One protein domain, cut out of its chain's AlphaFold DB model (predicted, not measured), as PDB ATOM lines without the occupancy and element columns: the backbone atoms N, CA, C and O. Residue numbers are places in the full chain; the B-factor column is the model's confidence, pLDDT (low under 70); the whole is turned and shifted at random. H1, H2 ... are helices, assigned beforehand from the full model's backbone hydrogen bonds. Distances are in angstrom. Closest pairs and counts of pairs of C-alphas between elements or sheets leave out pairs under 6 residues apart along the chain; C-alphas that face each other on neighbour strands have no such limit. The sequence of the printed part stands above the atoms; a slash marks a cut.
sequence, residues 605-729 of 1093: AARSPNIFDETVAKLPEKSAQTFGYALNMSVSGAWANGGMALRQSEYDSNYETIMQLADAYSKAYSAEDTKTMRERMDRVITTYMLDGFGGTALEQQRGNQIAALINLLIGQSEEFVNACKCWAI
ATOM      1  N   ALA A 605       9.156  33.026  64.991       62.41
ATOM      2  CA  ALA A 605       9.705  33.768  63.858       62.41
ATOM      3  C   ALA A 605      10.625  34.933  64.278       62.41
ATOM      4  O   ALA A 605      11.516  35.312  63.520       62.41
ATOM      5  N   ALA A 606      10.435  35.495  65.477       62.44
ATOM      6  CA  ALA A 606      11.171  36.667  65.946       62.44
ATOM      7  C   ALA A 606      12.488  36.348  66.686       62.44
ATOM      8  O   ALA A 606      13.350  37.223  66.764       62.44
ATOM      9  N   ARG A 607      12.664  35.138  67.252       61.09
ATOM     10  CA  ARG A 607      13.762  34.831  68.204       61.09
ATOM     11  C   ARG A 607      14.748  33.716  67.815       61.09
ATOM     12  O   ARG A 607      15.598  33.390  68.635       61.09
ATOM     13  N   SER A 608      14.704  33.165  66.599       55.75
ATOM     14  CA  SER A 608      15.633  32.099  66.161       55.75
ATOM     15  C   SER A 608      16.600  32.536  65.041       55.75
ATOM     16  O   SER A 608      16.438  32.111  63.895       55.75
ATOM     17  N   PRO A 609      17.617  33.380  65.308       57.78
ATOM     18  CA  PRO A 609      18.681  33.650  64.340       57.78
ATOM     19  C   PRO A 609      19.664  32.464  64.255       57.78
ATOM     20  O   PRO A 609      20.097  31.930  65.272       57.78
ATOM     21  N   ASN A 610      20.067  32.077  63.041       63.91
ATOM     22  CA  ASN A 610      20.924  30.915  62.737       63.91
ATOM     23  C   ASN A 610      22.421  31.125  63.108       63.91
ATOM     24  O   ASN A 610      23.327  30.858  62.321       63.91
ATOM     25  N   ILE A 611      22.707  31.636  64.311       70.69
ATOM     26  CA  ILE A 611      24.038  32.114  64.744       70.69
ATOM     27  C   ILE A 611      25.092  31.001  64.726       70.69
ATOM     28  O   ILE A 611      26.237  31.233  64.329       70.69
ATOM     29  N   PHE A 612      24.713  29.801  65.167       70.12
ATOM     30  CA  PHE A 612      25.620  28.660  65.260       70.12
ATOM     31  C   PHE A 612      26.104  28.227  63.868       70.12
ATOM     32  O   PHE A 612      27.308  28.235  63.601       70.12
ATOM     33  N   ASP A 613      25.164  27.963  62.957       69.00
ATOM     34  CA  ASP A 613      25.447  27.572  61.572       69.00
ATOM     35  C   ASP A 613      26.237  28.653  60.822       69.00
ATOM     36  O   ASP A 613      27.204  28.355  60.116       69.00
ATOM     37  N   GLU A 614      25.886  29.927  61.017       76.00
ATOM     38  CA  GLU A 614      26.573  31.052  60.376       76.00
ATOM     39  C   GLU A 614      28.012  31.259  60.861       76.00
ATOM     40  O   GLU A 614      28.853  31.742  60.095       76.00
ATOM     41  N   THR A 615      28.304  30.944  62.125       74.88
ATOM     42  CA  THR A 615      29.649  31.100  62.701       74.88
ATOM     43  C   THR A 615      30.545  29.937  62.286       74.88
ATOM     44  O   THR A 615      31.670  30.165  61.841       74.88
ATOM     45  N   VAL A 616      30.032  28.702  62.334       72.62
ATOM     46  CA  VAL A 616      30.772  27.501  61.911       72.62
ATOM     47  C   VAL A 616      31.101  27.546  60.416       72.62
ATOM     48  O   VAL A 616      32.222  27.210  60.029       72.62
ATOM     49  N   ALA A 617      30.188  28.044  59.574       76.38
ATOM     50  CA  ALA A 617      30.413  28.181  58.131       76.38
ATOM     51  C   ALA A 617      31.571  29.131  57.753       76.38
ATOM     52  O   ALA A 617      32.066  29.071  56.627       76.38
ATOM     53  N   LYS A 618      32.009  30.012  58.665       81.00
ATOM     54  CA  LYS A 618      33.081  31.002  58.433       81.00
ATOM     55  C   LYS A 618      34.469  30.523  58.884       81.00
ATOM     56  O   LYS A 618      35.444  31.251  58.689       81.00
ATOM     57  N   LEU A 619      34.581  29.332  59.474       81.81
ATOM     58  CA  LEU A 619      35.845  28.812  60.003       81.81
ATOM     59  C   LEU A 619      36.784  28.299  58.890       81.81
ATOM     60  O   LEU A 619      36.320  27.710  57.912       81.81
ATOM     61  N   PRO A 620      38.116  28.442  59.042       83.44
ATOM     62  CA  PRO A 620      39.083  27.768  58.178       83.44
ATOM     63  C   PRO A 620      38.890  26.244  58.199       83.44
ATOM     64  O   PRO A 620      38.621  25.675  59.254       83.44
ATOM     65  N   GLU A 621      39.109  25.568  57.064       80.62
ATOM     66  CA  GLU A 621      38.807  24.134  56.877       80.62
ATOM     67  C   GLU A 621      39.356  23.237  58.001       80.62
ATOM     68  O   GLU A 621      38.649  22.381  58.529       80.62
ATOM     69  N   LYS A 622      40.601  23.478  58.428       78.25
ATOM     70  CA  LYS A 622      41.241  22.705  59.500       78.25
ATOM     71  C   LYS A 622      40.580  22.927  60.868       78.25
ATOM     72  O   LYS A 622      40.414  21.964  61.608       78.25
ATOM     73  N   SER A 623      40.181  24.160  61.182       81.75
ATOM     74  CA  SER A 623      39.482  24.508  62.428       81.75
ATOM     75  C   SER A 623      38.043  23.989  62.433       81.75
ATOM     76  O   SER A 623      37.583  23.480  63.451       81.75
ATOM     77  N   ALA A 624      37.360  24.029  61.282       80.38
ATOM     78  CA  ALA A 624      36.026  23.457  61.108       80.38
ATOM     79  C   ALA A 624      36.024  21.929  61.293       80.38
ATOM     80  O   ALA A 624      35.126  21.391  61.933       80.38
ATOM     81  N   GLN A 625      37.050  21.227  60.799       79.81
ATOM     82  CA  GLN A 625      37.200  19.779  61.005       79.81
ATOM     83  C   GLN A 625      37.448  19.428  62.477       79.81
ATOM     84  O   GLN A 625      36.804  18.522  63.008       79.81
ATOM     85  N   THR A 626      38.344  20.151  63.160       83.81
ATOM     86  CA  THR A 626      38.622  19.907  64.585       83.81
ATOM     87  C   THR A 626      37.433  20.255  65.477       83.81
ATOM     88  O   THR A 626      37.148  19.506  66.409       83.81
ATOM     89  N   PHE A 627      36.717  21.343  65.172       86.31
ATOM     90  CA  PHE A 627      35.512  21.738  65.900       86.31
ATOM     91  C   PHE A 627      34.335  20.811  65.608       86.31
ATOM     92  O   PHE A 627      33.633  20.417  66.530       86.31
ATOM     93  N   GLY A 628      34.163  20.368  64.361       81.75
ATOM     94  CA  GLY A 628      33.146  19.384  63.990       81.75
ATOM     95  C   GLY A 628      33.349  18.031  64.676       81.75
ATOM     96  O   GLY A 628      32.380  17.423  65.129       81.75
ATOM     97  N   TYR A 629      34.601  17.577  64.821       81.75
ATOM     98  CA  TYR A 629      34.920  16.388  65.616       81.75
ATOM     99  C   TYR A 629      34.539  16.579  67.091       81.75
ATOM    100  O   TYR A 629      33.822  15.743  67.641       81.75
ATOM    101  N   ALA A 630      34.956  17.690  67.710       82.62
ATOM    102  CA  ALA A 630      34.628  17.981  69.103       82.62
ATOM    103  C   ALA A 630      33.113  18.119  69.327       82.62
ATOM    104  O   ALA A 630      32.578  17.548  70.276       82.62
ATOM    105  N   LEU A 631      32.404  18.798  68.425       82.69
ATOM    106  CA  LEU A 631      30.951  18.964  68.446       82.69
ATOM    107  C   LEU A 631      30.230  17.616  68.371       82.69
ATOM    108  O   LEU A 631      29.394  17.323  69.219       82.69
ATOM    109  N   ASN A 632      30.587  16.763  67.408       78.81
ATOM    110  CA  ASN A 632      29.959  15.450  67.258       78.81
ATOM    111  C   ASN A 632      30.210  14.554  68.482       78.81
ATOM    112  O   ASN A 632      29.300  13.892  68.983       78.81
ATOM    113  N   MET A 633      31.433  14.569  69.019       74.88
ATOM    114  CA  MET A 633      31.768  13.849  70.251       74.88
ATOM    115  C   MET A 633      30.999  14.387  71.466       74.88
ATOM    116  O   MET A 633      30.618  13.596  72.327       74.88
ATOM    117  N   SER A 634      30.743  15.700  71.521       77.06
ATOM    118  CA  SER A 634      30.002  16.365  72.605       77.06
ATOM    119  C   SER A 634      28.513  16.023  72.574       77.06
ATOM    120  O   SER A 634      27.974  15.583  73.588       77.06
ATOM    121  N   VAL A 635      27.886  16.145  71.400       71.94
ATOM    122  CA  VAL A 635      26.449  15.895  71.192       71.94
ATOM    123  C   VAL A 635      26.111  14.404  71.307       71.94
ATOM    124  O   VAL A 635      25.060  14.054  71.829       71.94
ATOM    125  N   SER A 636      27.007  13.506  70.885       68.12
ATOM    126  CA  SER A 636      26.808  12.053  71.040       68.12
ATOM    127  C   SER A 636      27.059  11.527  72.460       68.12
ATOM    128  O   SER A 636      26.817  10.351  72.720       68.12
ATOM    129  N   GLY A 637      27.597  12.348  73.370       64.88
ATOM    130  CA  GLY A 637      27.957  11.930  74.731       64.88
ATOM    131  C   GLY A 637      29.200  11.030  74.830       64.88
ATOM    132  O   GLY A 637      29.611  10.667  75.931       64.88
ATOM    133  N   ALA A 638      29.857  10.703  73.710       68.69
ATOM    134  CA  ALA A 638      31.002   9.785  73.662       68.69
ATOM    135  C   ALA A 638      32.251  10.286  74.423       68.69
ATOM    136  O   ALA A 638      33.162   9.509  74.721       68.69
ATOM    137  N   TRP A 639      32.302  11.576  74.759       69.56
ATOM    138  CA  TRP A 639      33.375  12.194  75.540       69.56
ATOM    139  C   TRP A 639      33.436  11.705  77.000       69.56
ATOM    140  O   TRP A 639      34.535  11.569  77.535       69.56
ATOM    141  N   ALA A 640      32.298  11.358  77.615       60.62
ATOM    142  CA  ALA A 640      32.203  11.016  79.041       60.62
ATOM    143  C   ALA A 640      32.996   9.752  79.447       60.62
ATOM    144  O   ALA A 640      33.403   9.621  80.598       60.62
ATOM    145  N   ASN A 641      33.283   8.853  78.498       61.22
ATOM    146  CA  ASN A 641      34.055   7.620  78.722       61.22
ATOM    147  C   ASN A 641      35.548   7.763  78.357       61.22
ATOM    148  O   ASN A 641      36.216   6.776  78.048       61.22
ATOM    149  N   GLY A 642      36.080   8.991  78.327       60.88
ATOM    150  CA  GLY A 642      37.471   9.267  77.939       60.88
ATOM    151  C   GLY A 642      37.731   9.163  76.430       60.88
ATOM    152  O   GLY A 642      38.888   9.081  76.012       60.88
ATOM    153  N   GLY A 643      36.666   9.161  75.618       65.19
ATOM    154  CA  GLY A 643      36.714   8.988  74.163       65.19
ATOM    155  C   GLY A 643      37.209  10.209  73.384       65.19
ATOM    156  O   GLY A 643      37.509  10.080  72.198       65.19
ATOM    157  N   MET A 644      37.322  11.378  74.026       81.25
ATOM    158  CA  MET A 644      37.833  12.601  73.403       81.25
ATOM    159  C   MET A 644      39.109  13.071  74.108       81.25
ATOM    160  O   MET A 644      39.067  13.528  75.246       81.25
ATOM    161  N   ALA A 645      40.242  12.973  73.412       82.94
ATOM    162  CA  ALA A 645      41.540  13.456  73.872       82.94
ATOM    163  C   ALA A 645      42.074  14.498  72.880       82.94
ATOM    164  O   ALA A 645      42.220  14.199  71.696       82.94
ATOM    165  N   LEU A 646      42.342  15.715  73.358       86.50
ATOM    166  CA  LEU A 646      42.777  16.842  72.532       86.50
ATOM    167  C   LEU A 646      44.221  17.234  72.854       86.50
ATOM    168  O   LEU A 646      44.577  17.542  74.000       86.50
ATOM    169  N   ARG A 647      45.061  17.306  71.820       87.94
ATOM    170  CA  ARG A 647      46.398  17.906  71.928       87.94
ATOM    171  C   ARG A 647      46.274  19.413  72.138       87.94
ATOM    172  O   ARG A 647      45.260  20.013  71.795       87.94
ATOM    173  N   GLN A 648      47.336  20.051  72.632       87.38
ATOM    174  CA  GLN A 648      47.344  21.496  72.913       87.38
ATOM    175  C   GLN A 648      46.848  22.333  71.717       87.38
ATOM    176  O   GLN A 648      45.959  23.153  71.880       87.38
ATOM    177  N   SER A 649      47.339  22.062  70.501       85.69
ATOM    178  CA  SER A 649      46.926  22.807  69.301       85.69
ATOM    179  C   SER A 649      45.455  22.612  68.917       85.69
ATOM    180  O   SER A 649      44.860  23.488  68.298       85.69
ATOM    181  N   GLU A 650      44.881  21.448  69.227       88.31
ATOM    182  CA  GLU A 650      43.473  21.140  68.946       88.31
ATOM    183  C   GLU A 650      42.573  21.788  69.995       88.31
ATOM    184  O   GLU A 650      41.546  22.360  69.644       88.31
ATOM    185  N   TYR A 651      42.990  21.758  71.263       89.75
ATOM    186  CA  TYR A 651      42.330  22.472  72.350       89.75
ATOM    187  C   TYR A 651      42.286  23.982  72.081       89.75
ATOM    188  O   TYR A 651      41.202  24.556  72.091       89.75
ATOM    189  N   ASP A 652      43.423  24.601  71.742       89.38
ATOM    190  CA  ASP A 652      43.500  26.047  71.494       89.38
ATOM    191  C   ASP A 652      42.584  26.474  70.333       89.38
ATOM    192  O   ASP A 652      41.832  27.440  70.457       89.38
ATOM    193  N   SER A 653      42.566  25.710  69.230       89.25
ATOM    194  CA  SER A 653      41.694  26.006  68.082       89.25
ATOM    195  C   SER A 653      40.203  25.841  68.405       89.25
ATOM    196  O   SER A 653      39.378  26.598  67.889       89.25
ATOM    197  N   ASN A 654      39.837  24.840  69.210       89.56
ATOM    198  CA  ASN A 654      38.449  24.638  69.635       89.56
ATOM    199  C   ASN A 654      38.006  25.739  70.602       89.56
ATOM    200  O   ASN A 654      36.920  26.294  70.449       89.56
ATOM    201  N   TYR A 655      38.866  26.094  71.554       89.88
ATOM    202  CA  TYR A 655      38.608  27.147  72.526       89.88
ATOM    203  C   TYR A 655      38.414  28.511  71.851       89.88
ATOM    204  O   TYR A 655      37.467  29.229  72.165       89.88
ATOM    205  N   GLU A 656      39.247  28.850  70.863       89.06
ATOM    206  CA  GLU A 656      39.085  30.082  70.084       89.06
ATOM    207  C   GLU A 656      37.744  30.113  69.334       89.06
ATOM    208  O   GLU A 656      37.046  31.128  69.348       89.06
ATOM    209  N   THR A 657      37.336  28.984  68.746       88.31
ATOM    210  CA  THR A 657      36.045  28.858  68.047       88.31
ATOM    211  C   THR A 657      34.862  29.068  68.998       88.31
ATOM    212  O   THR A 657      33.915  29.783  68.672       88.31
ATOM    213  N   ILE A 658      34.934  28.504  70.206       88.44
ATOM    214  CA  ILE A 658      33.927  28.691  71.263       88.44
ATOM    215  C   ILE A 658      33.826  30.164  71.666       88.44
ATOM    216  O   ILE A 658      32.723  30.678  71.843       88.44
ATOM    217  N   MET A 659      34.955  30.870  71.766       88.00
ATOM    218  CA  MET A 659      34.953  32.297  72.095       88.00
ATOM    219  C   MET A 659      34.382  33.162  70.968       88.00
ATOM    220  O   MET A 659      33.674  34.129  71.245       88.00
ATOM    221  N   GLN A 660      34.617  32.798  69.703       86.44
ATOM    222  CA  GLN A 660      33.976  33.459  68.558       86.44
ATOM    223  C   GLN A 660      32.456  33.250  68.560       86.44
ATOM    224  O   GLN A 660      31.710  34.203  68.331       86.44
ATOM    225  N   LEU A 661      31.993  32.034  68.873       84.31
ATOM    226  CA  LEU A 661      30.572  31.751  69.067       84.31
ATOM    227  C   LEU A 661      30.008  32.600  70.209       84.31
ATOM    228  O   LEU A 661      29.042  33.324  69.995       84.31
ATOM    229  N   ALA A 662      30.631  32.591  71.388       83.31
ATOM    230  CA  ALA A 662      30.181  33.377  72.537       83.31
ATOM    231  C   ALA A 662      30.089  34.888  72.235       83.31
ATOM    232  O   ALA A 662      29.162  35.556  72.698       83.31
ATOM    233  N   ASP A 663      31.000  35.438  71.427       84.56
ATOM    234  CA  ASP A 663      30.918  36.827  70.962       84.56
ATOM    235  C   ASP A 663      29.737  37.052  70.000       84.56
ATOM    236  O   ASP A 663      29.009  38.039  70.136       84.56
ATOM    237  N   ALA A 664      29.491  36.122  69.072       81.12
ATOM    238  CA  ALA A 664      28.340  36.177  68.172       81.12
ATOM    239  C   ALA A 664      27.008  36.102  68.939       81.12
ATOM    240  O   ALA A 664      26.113  36.910  68.681       81.12
ATOM    241  N   TYR A 665      26.912  35.221  69.942       76.44
ATOM    242  CA  TYR A 665      25.796  35.189  70.889       76.44
ATOM    243  C   TYR A 665      25.673  36.552  71.600       76.44
ATOM    244  O   TYR A 665      24.622  37.185  71.547       76.44
ATOM    245  N   SER A 666      26.755  37.110  72.150       79.56
ATOM    246  CA  SER A 666      26.686  38.392  72.875       79.56
ATOM    247  C   SER A 666      26.158  39.592  72.071       79.56
ATOM    248  O   SER A 666      25.704  40.571  72.657       79.56
ATOM    249  N   LYS A 667      26.200  39.528  70.734       79.75
ATOM    250  CA  LYS A 667      25.664  40.565  69.837       79.75
ATOM    251  C   LYS A 667      24.177  40.401  69.525       79.75
ATOM    252  O   LYS A 667      23.543  41.377  69.136       79.75
ATOM    253  N   ALA A 668      23.643  39.189  69.649       70.88
ATOM    254  CA  ALA A 668      22.260  38.870  69.309       70.88
ATOM    255  C   ALA A 668      21.318  38.847  70.523       70.88
ATOM    256  O   ALA A 668      20.106  38.955  70.347       70.88
ATOM    257  N   TYR A 669      21.859  38.722  71.739       70.94
ATOM    258  CA  TYR A 669      21.081  38.592  72.976       70.94
ATOM    259  C   TYR A 669      21.215  39.815  73.892       70.94
ATOM    260  O   TYR A 669      22.035  40.707  73.670       70.94
ATOM    261  N   SER A 670      20.375  39.880  74.933       71.50
ATOM    262  CA  SER A 670      20.391  40.988  75.891       71.50
ATOM    263  C   SER A 670      21.705  41.035  76.688       71.50
ATOM    264  O   SER A 670      22.413  40.033  76.830       71.50
ATOM    265  N   ALA A 671      22.040  42.209  77.233       73.31
ATOM    266  CA  ALA A 671      23.257  42.390  78.030       73.31
ATOM    267  C   ALA A 671      23.281  41.503  79.288       73.31
ATOM    268  O   ALA A 671      24.345  41.061  79.719       73.31
ATOM    269  N   GLU A 672      22.108  41.226  79.856       70.56
ATOM    270  CA  GLU A 672      21.947  40.393  81.046       70.56
ATOM    271  C   GLU A 672      22.125  38.908  80.722       70.56
ATOM    272  O   GLU A 672      22.946  38.238  81.342       70.56
ATOM    273  N   ASP A 673      21.479  38.427  79.659       69.69
ATOM    274  CA  ASP A 673      21.617  37.041  79.199       69.69
ATOM    275  C   ASP A 673      23.065  36.730  78.766       69.69
ATOM    276  O   ASP A 673      23.620  35.667  79.057       69.69
ATOM    277  N   THR A 674      23.725  37.709  78.139       76.19
ATOM    278  CA  THR A 674      25.150  37.645  77.787       76.19
ATOM    279  C   THR A 674      26.040  37.512  79.022       76.19
ATOM    280  O   THR A 674      27.009  36.749  79.011       76.19
ATOM    281  N   LYS A 675      25.734  38.262  80.088       77.31
ATOM    282  CA  LYS A 675      26.477  38.211  81.351       77.31
ATOM    283  C   LYS A 675      26.342  36.828  81.991       77.31
ATOM    284  O   LYS A 675      27.361  36.223  82.320       77.31
ATOM    285  N   THR A 676      25.123  36.297  82.077       74.44
ATOM    286  CA  THR A 676      24.856  34.964  82.637       74.44
ATOM    287  C   THR A 676      25.566  33.860  81.856       74.44
ATOM    288  O   THR A 676      26.183  32.981  82.457       74.44
ATOM    289  N   MET A 677      25.538  33.913  80.520       79.50
ATOM    290  CA  MET A 677      26.250  32.952  79.674       79.50
ATOM    291  C   MET A 677      27.761  32.977  79.951       79.50
ATOM    292  O   MET A 677      28.362  31.921  80.146       79.50
ATOM    293  N   ARG A 678      28.377  34.166  80.032       81.44
ATOM    294  CA  ARG A 678      29.816  34.295  80.325       81.44
ATOM    295  C   ARG A 678      30.176  33.779  81.718       81.44
ATOM    296  O   ARG A 678      31.154  33.054  81.852       81.44
ATOM    297  N   GLU A 679      29.363  34.067  82.730       80.19
ATOM    298  CA  GLU A 679      29.561  33.523  84.080       80.19
ATOM    299  C   GLU A 679      29.447  31.990  84.110       80.19
ATOM    300  O   GLU A 679      30.217  31.324  84.804       80.19
ATOM    301  N   ARG A 680      28.512  31.404  83.348       77.75
ATOM    302  CA  ARG A 680      28.402  29.942  83.201       77.75
ATOM    303  C   ARG A 680      29.644  29.361  82.513       77.75
ATOM    304  O   ARG A 680      30.146  28.333  82.961       77.75
ATOM    305  N   MET A 681      30.166  30.021  81.477       81.19
ATOM    306  CA  MET A 681      31.404  29.605  80.805       81.19
ATOM    307  C   MET A 681      32.610  29.648  81.752       81.19
ATOM    308  O   MET A 681      33.361  28.677  81.811       81.19
ATOM    309  N   ASP A 682      32.757  30.710  82.550       80.56
ATOM    310  CA  ASP A 682      33.823  30.819  83.560       80.56
ATOM    311  C   ASP A 682      33.724  29.711  84.616       80.56
ATOM    312  O   ASP A 682      34.741  29.132  85.019       80.56
ATOM    313  N   ARG A 683      32.502  29.348  85.032       78.25
ATOM    314  CA  ARG A 683      32.285  28.198  85.921       78.25
ATOM    315  C   ARG A 683      32.752  26.899  85.279       78.25
ATOM    316  O   ARG A 683      33.499  26.171  85.920       78.25
ATOM    317  N   VAL A 684      32.391  26.635  84.021       76.94
ATOM    318  CA  VAL A 684      32.858  25.437  83.297       76.94
ATOM    319  C   VAL A 684      34.386  25.404  83.215       76.94
ATOM    320  O   VAL A 684      34.990  24.369  83.497       76.94
ATOM    321  N   ILE A 685      35.028  26.531  82.898       80.88
ATOM    322  CA  ILE A 685      36.493  26.628  82.834       80.88
ATOM    323  C   ILE A 685      37.121  26.294  84.192       80.88
ATOM    324  O   ILE A 685      38.092  25.540  84.247       80.88
ATOM    325  N   THR A 686      36.533  26.799  85.278       75.75
ATOM    326  CA  THR A 686      36.999  26.555  86.650       75.75
ATOM    327  C   THR A 686      36.777  25.103  87.084       75.75
ATOM    328  O   THR A 686      37.651  24.504  87.708       75.75
ATOM    329  N   THR A 687      35.629  24.508  86.745       76.25
ATOM    330  CA  THR A 687      35.295  23.116  87.083       76.25
ATOM    331  C   THR A 687      36.201  22.125  86.358       76.25
ATOM    332  O   THR A 687      36.665  21.159  86.961       76.25
ATOM    333  N   TYR A 688      36.498  22.373  85.084       77.94
ATOM    334  CA  TYR A 688      37.382  21.534  84.276       77.94
ATOM    335  C   TYR A 688      38.791  22.126  84.194       77.94
ATOM    336  O   TYR A 688      39.352  22.268  83.109       77.94
ATOM    337  N   MET A 689      39.377  22.477  85.343       80.69
ATOM    338  CA  MET A 689      40.738  23.009  85.390       80.69
ATOM    339  C   MET A 689      41.746  22.026  84.772       80.69
ATOM    340  O   MET A 689      41.660  20.809  84.968       80.69
ATOM    341  N   LEU A 690      42.707  22.564  84.022       81.62
ATOM    342  CA  LEU A 690      43.747  21.778  83.350       81.62
ATOM    343  C   LEU A 690      44.977  21.543  84.242       81.62
ATOM    344  O   LEU A 690      45.802  20.674  83.951       81.62
ATOM    345  N   ASP A 691      45.096  22.302  85.332       76.56
ATOM    346  CA  ASP A 691      46.223  22.231  86.255       76.56
ATOM    347  C   ASP A 691      46.244  20.898  87.017       76.56
ATOM    348  O   ASP A 691      45.219  20.389  87.465       76.56
ATOM    349  N   GLY A 692      47.440  20.324  87.181       71.75
ATOM    350  CA  GLY A 692      47.647  19.060  87.901       71.75
ATOM    351  C   GLY A 692      47.576  17.790  87.043       71.75
ATOM    352  O   GLY A 692      47.887  16.712  87.550       71.75
ATOM    353  N   PHE A 693      47.251  17.895  85.749       74.31
ATOM    354  CA  PHE A 693      47.220  16.759  84.818       74.31
ATOM    355  C   PHE A 693      48.454  16.718  83.901       74.31
ATOM    356  O   PHE A 693      48.973  17.747  83.471       74.31
ATOM    357  N   GLY A 694      48.921  15.512  83.555       75.25
ATOM    358  CA  GLY A 694      50.038  15.293  82.628       75.25
ATOM    359  C   GLY A 694      49.794  14.112  81.684       75.25
ATOM    360  O   GLY A 694      49.013  13.212  81.986       75.25
ATOM    361  N   GLY A 695      50.462  14.110  80.527       79.38
ATOM    362  CA  GLY A 695      50.343  13.035  79.533       79.38
ATOM    363  C   GLY A 695      48.928  12.892  78.957       79.38
ATOM    364  O   GLY A 695      48.247  13.886  78.715       79.38
ATOM    365  N   THR A 696      48.477  11.654  78.752       78.50
ATOM    366  CA  THR A 696      47.162  11.337  78.163       78.50
ATOM    367  C   THR A 696      45.982  11.824  79.009       78.50
ATOM    368  O   THR A 696      44.945  12.178  78.456       78.50
ATOM    369  N   ALA A 697      46.149  11.922  80.333       79.38
ATOM    370  CA  ALA A 697      45.125  12.458  81.228       79.38
ATOM    371  C   ALA A 697      44.881  13.962  81.000       79.38
ATOM    372  O   ALA A 697      43.744  14.418  81.072       79.38
ATOM    373  N   LEU A 698      45.926  14.731  80.655       85.12
ATOM    374  CA  LEU A 698      45.786  16.150  80.304       85.12
ATOM    375  C   LEU A 698      45.059  16.331  78.965       85.12
ATOM    376  O   LEU A 698      44.252  17.245  78.816       85.12
ATOM    377  N   GLU A 699      45.321  15.458  77.990       85.38
ATOM    378  CA  GLU A 699      44.633  15.497  76.694       85.38
ATOM    379  C   GLU A 699      43.141  15.157  76.831       85.38
ATOM    380  O   GLU A 699      42.306  15.819  76.214       85.38
ATOM    381  N   GLN A 700      42.785  14.192  77.682       83.88
ATOM    382  CA  GLN A 700      41.384  13.888  78.002       83.88
ATOM    383  C   GLN A 700      40.700  15.031  78.761       83.88
ATOM    384  O   GLN A 700      39.574  15.395  78.431       83.88
ATOM    385  N   GLN A 701      41.387  15.657  79.721       84.75
ATOM    386  CA  GLN A 701      40.815  16.772  80.479       84.75
ATOM    387  C   GLN A 701      40.565  18.011  79.602       84.75
ATOM    388  O   GLN A 701      39.530  18.662  79.739       84.75
ATOM    389  N   ARG A 702      41.445  18.279  78.627       86.50
ATOM    390  CA  ARG A 702      41.198  19.268  77.560       86.50
ATOM    391  C   ARG A 702      39.952  18.931  76.742       86.50
ATOM    392  O   ARG A 702      39.169  19.826  76.436       86.50
ATOM    393  N   GLY A 703      39.758  17.655  76.403       82.31
ATOM    394  CA  GLY A 703      38.537  17.174  75.754       82.31
ATOM    395  C   GLY A 703      37.291  17.477  76.588       82.31
ATOM    396  O   GLY A 703      36.365  18.120  76.097       82.31
ATOM    397  N   ASN A 704      37.294  17.089  77.864       81.88
ATOM    398  CA  ASN A 704      36.171  17.303  78.781       81.88
ATOM    399  C   ASN A 704      35.780  18.786  78.898       81.88
ATOM    400  O   ASN A 704      34.597  19.117  78.830       81.88
ATOM    401  N   GLN A 705      36.765  19.682  79.016       84.69
ATOM    402  CA  GLN A 705      36.519  21.122  79.112       84.69
ATOM    403  C   GLN A 705      35.877  21.690  77.834       84.69
ATOM    404  O   GLN A 705      34.920  22.461  77.917       84.69
ATOM    405  N   ILE A 706      36.355  21.285  76.650       87.75
ATOM    406  CA  ILE A 706      35.786  21.715  75.363       87.75
ATOM    407  C   ILE A 706      34.359  21.183  75.176       87.75
ATOM    408  O   ILE A 706      33.485  21.951  74.775       87.75
ATOM    409  N   ALA A 707      34.089  19.918  75.514       80.50
ATOM    410  CA  ALA A 707      32.735  19.362  75.423       80.50
ATOM    411  C   ALA A 707      31.738  20.085  76.330       80.50
ATOM    412  O   ALA A 707      30.628  20.407  75.901       80.50
ATOM    413  N   ALA A 708      32.137  20.379  77.568       78.19
ATOM    414  CA  ALA A 708      31.288  21.094  78.511       78.19
ATOM    415  C   ALA A 708      30.947  22.514  78.019       78.19
ATOM    416  O   ALA A 708      29.802  22.949  78.137       78.19
ATOM    417  N   LEU A 709      31.908  23.212  77.407       81.44
ATOM    418  CA  LEU A 709      31.682  24.536  76.822       81.44
ATOM    419  C   LEU A 709      30.778  24.493  75.577       81.44
ATOM    420  O   LEU A 709      29.932  25.372  75.415       81.44
ATOM    421  N   ILE A 710      30.917  23.477  74.717       81.62
ATOM    422  CA  ILE A 710      30.046  23.291  73.544       81.62
ATOM    423  C   ILE A 710      28.601  23.023  73.981       81.62
ATOM    424  O   ILE A 710      27.687  23.692  73.500       81.62
ATOM    425  N   ASN A 711      28.393  22.095  74.919       76.19
ATOM    426  CA  ASN A 711      27.055  21.751  75.410       76.19
ATOM    427  C   ASN A 711      26.358  22.944  76.083       76.19
ATOM    428  O   ASN A 711      25.160  23.137  75.893       76.19
ATOM    429  N   LEU A 712      27.108  23.783  76.805       79.19
ATOM    430  CA  LEU A 712      26.589  25.018  77.395       79.19
ATOM    431  C   LEU A 712      26.054  25.984  76.332       79.19
ATOM    432  O   LEU A 712      24.964  26.525  76.498       79.19
ATOM    433  N   LEU A 713      26.797  26.198  75.241       75.38
ATOM    434  CA  LEU A 713      26.372  27.117  74.180       75.38
ATOM    435  C   LEU A 713      25.152  26.597  73.406       75.38
ATOM    436  O   LEU A 713      24.299  27.397  73.028       75.38
ATOM    437  N   ILE A 714      25.048  25.279  73.198       70.19
ATOM    438  CA  ILE A 714      23.874  24.657  72.560       70.19
ATOM    439  C   ILE A 714      22.634  24.828  73.446       70.19
ATOM    440  O   ILE A 714      21.628  25.366  72.985       70.19
ATOM    441  N   GLY A 715      22.727  24.460  74.729       65.69
ATOM    442  CA  GLY A 715      21.603  24.573  75.665       65.69
ATOM    443  C   GLY A 715      21.111  26.013  75.841       65.69
ATOM    444  O   GLY A 715      19.911  26.257  75.950       65.69
ATOM    445  N   GLN A 716      22.016  26.992  75.769       68.69
ATOM    446  CA  GLN A 716      21.660  28.404  75.886       68.69
ATOM    447  C   GLN A 716      20.711  28.870  74.762       68.69
ATOM    448  O   GLN A 716      19.800  29.653  75.024       68.69
ATOM    449  N   SER A 717      20.878  28.384  73.526       63.41
ATOM    450  CA  SER A 717      19.992  28.734  72.403       63.41
ATOM    451  C   SER A 717      18.576  28.170  72.579       63.41
ATOM    452  O   SER A 717      17.595  28.831  72.233       63.41
ATOM    453  N   GLU A 718      18.461  26.960  73.122       63.12
ATOM    454  CA  GLU A 718      17.178  26.285  73.346       63.12
ATOM    455  C   GLU A 718      16.393  26.928  74.498       63.12
ATOM    456  O   GLU A 718      15.188  27.165  74.370       63.12
ATOM    457  N   GLU A 719      17.077  27.305  75.585       63.09
ATOM    458  CA  GLU A 719      16.482  28.014  76.728       63.09
ATOM    459  C   GLU A 719      15.751  29.299  76.295       63.09
ATOM    460  O   GLU A 719      14.652  29.585  76.777       63.09
ATOM    461  N   PHE A 720      16.299  30.063  75.344       62.78
ATOM    462  CA  PHE A 720      15.702  31.336  74.921       62.78
ATOM    463  C   PHE A 720      14.464  31.188  74.038       62.78
ATOM    464  O   PHE A 720      13.502  31.956  74.184       62.78
ATOM    465  N   VAL A 721      14.472  30.216  73.123       62.59
ATOM    466  CA  VAL A 721      13.304  29.907  72.287       62.59
ATOM    467  C   VAL A 721      12.173  29.380  73.169       62.59
ATOM    468  O   VAL A 721      11.031  29.822  73.033       62.59
ATOM    469  N   ASN A 722      12.499  28.526  74.141       60.28
ATOM    470  CA  ASN A 722      11.536  28.014  75.112       60.28
ATOM    471  C   ASN A 722      10.978  29.121  76.013       60.28
ATOM    472  O   ASN A 722       9.766  29.172  76.227       60.28
ATOM    473  N   ALA A 723      11.811  30.069  76.452       62.19
ATOM    474  CA  ALA A 723      11.335  31.219  77.212       62.19
ATOM    475  C   ALA A 723      10.334  32.066  76.407       62.19
ATOM    476  O   ALA A 723       9.301  32.477  76.923       62.19
ATOM    477  N   CYS A 724      10.587  32.302  75.119       65.44
ATOM    478  CA  CYS A 724       9.652  33.046  74.274       65.44
ATOM    479  C   CYS A 724       8.310  32.321  74.099       65.44
ATOM    480  O   CYS A 724       7.255  32.931  74.282       65.44
ATOM    481  N   LYS A 725       8.349  31.016  73.794       62.84
ATOM    482  CA  LYS A 725       7.149  30.172  73.660       62.84
ATOM    483  C   LYS A 725       6.315  30.179  74.926       62.84
ATOM    484  O   LYS A 725       5.093  30.219  74.855       62.84
ATOM    485  N   CYS A 726       6.993  30.186  76.068       61.66
ATOM    486  CA  CYS A 726       6.372  30.323  77.363       61.66
ATOM    487  C   CYS A 726       5.588  31.629  77.471       61.66
ATOM    488  O   CYS A 726       4.374  31.595  77.642       61.66
ATOM    489  N   TRP A 727       6.233  32.774  77.248       59.12
ATOM    490  CA  TRP A 727       5.570  34.080  77.319       59.12
ATOM    491  C   TRP A 727       4.360  34.221  76.382       59.12
ATOM    492  O   TRP A 727       3.368  34.838  76.767       59.12
ATOM    493  N   ALA A 728       4.402  33.608  75.199       63.19
ATOM    494  CA  ALA A 728       3.316  33.639  74.218       63.19
ATOM    495  C   ALA A 728       2.045  32.855  74.632       63.19
ATOM    496  O   ALA A 728       1.003  33.002  73.995       63.19
ATOM    497  N   ILE A 729       2.096  32.049  75.702       59.66
ATOM    498  CA  ILE A 729       0.926  31.348  76.265       59.66
ATOM    499  C   ILE A 729       0.095  32.251  77.199       59.66
ATOM    500  O   ILE A 729      -1.009  31.871  77.565       59.66
TER     501      ILE A 729
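What this domain is: This is residues 605 to 729 of the 1093 residues of an uncharacterized protein of Paenimaribius caenipelagi (UniProt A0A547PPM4). Three long helices, H4, H5 and H6, stand side by side in an up-and-down bundle, each running against the one before it, and H6, the longest, makes the long axis and runs on beyond the ends of the other two. H2 crosses H4 and H6 on one side of this bundle, while short H1 packs along H4 and the very short H3 packs on H6. The printed part has 125 residues with six named helices, H1 to H6 in chain order, and no named strand; the class is all helix. It is compact, with a radius of gyration of the C-alphas of 15.3 A, yet elongated in outline, spanning 51 by 30 by 24 A.

How they stand to each other: H1, residues 611 to 616, touches H4, residues 648 to 668, at a shallow tilt of 29 degrees, opposite ways; the closest C-alphas are those of Thr 615 and Leu 661, 6.5 A apart. H2, residues 621 to 635, touches H4 about perpendicular, at 81 degrees, closest at the C-alphas of Phe 627 and Asn 654, 5.6 A. With residues 630 to 635 alone H2 touches H6, residues 696 to 727, about perpendicular at 74 degrees, closest at the C-alphas of Ser 634 and Ala 707, 4.9 A. H3, residues 638 to 641, touches H6, closest at the C-alphas of Trp 639 and Asn 704, 6.7 A. H4 and H5, residues 671 to 687, form a helical hairpin at a shallow tilt of 19 degrees, but only just touch, with 3 pairs of C-alphas within 8 A, the closest those of Ser 666 and Thr 674, 5.2 A. H5 and H6 form another, at 26 degrees, closest at the C-alphas of Met 681 and Leu 709, 6.5 A. H4 and H6 touch and run the same way at a shallow tilt of 14 degrees, closest at the C-alphas of Tyr 651 and Arg 702, 6.2 A. H2 and H5 are apart. In H1, H2, H4 and H5 every O i to N i+4 pair is within hydrogen-bond range, in H6 24 of 28 are, and H3 is too short for such a pair.

Where its parts are: H1 begins at C-alpha 611 (24.038, 32.114, 64.744). H2 is 20.6 A from first to last C-alpha, H4 30.7 A, H5 24.5 A and H6 47.4 A. H4 begins at C-alpha 648 (47.344, 21.496, 72.913), and H6 ends at C-alpha 727 (5.570, 34.080, 77.319).

The domain as a whole: The two C-alphas farthest apart are those of Gly 695 and Ile 729, 52.8 A. The printed part has no cut, and no link between its helices is long. Mean pLDDT of the printed part is 76.2; residues 605 to 610, 613, 636 to 643, 673 and 715 to 729 are under 70.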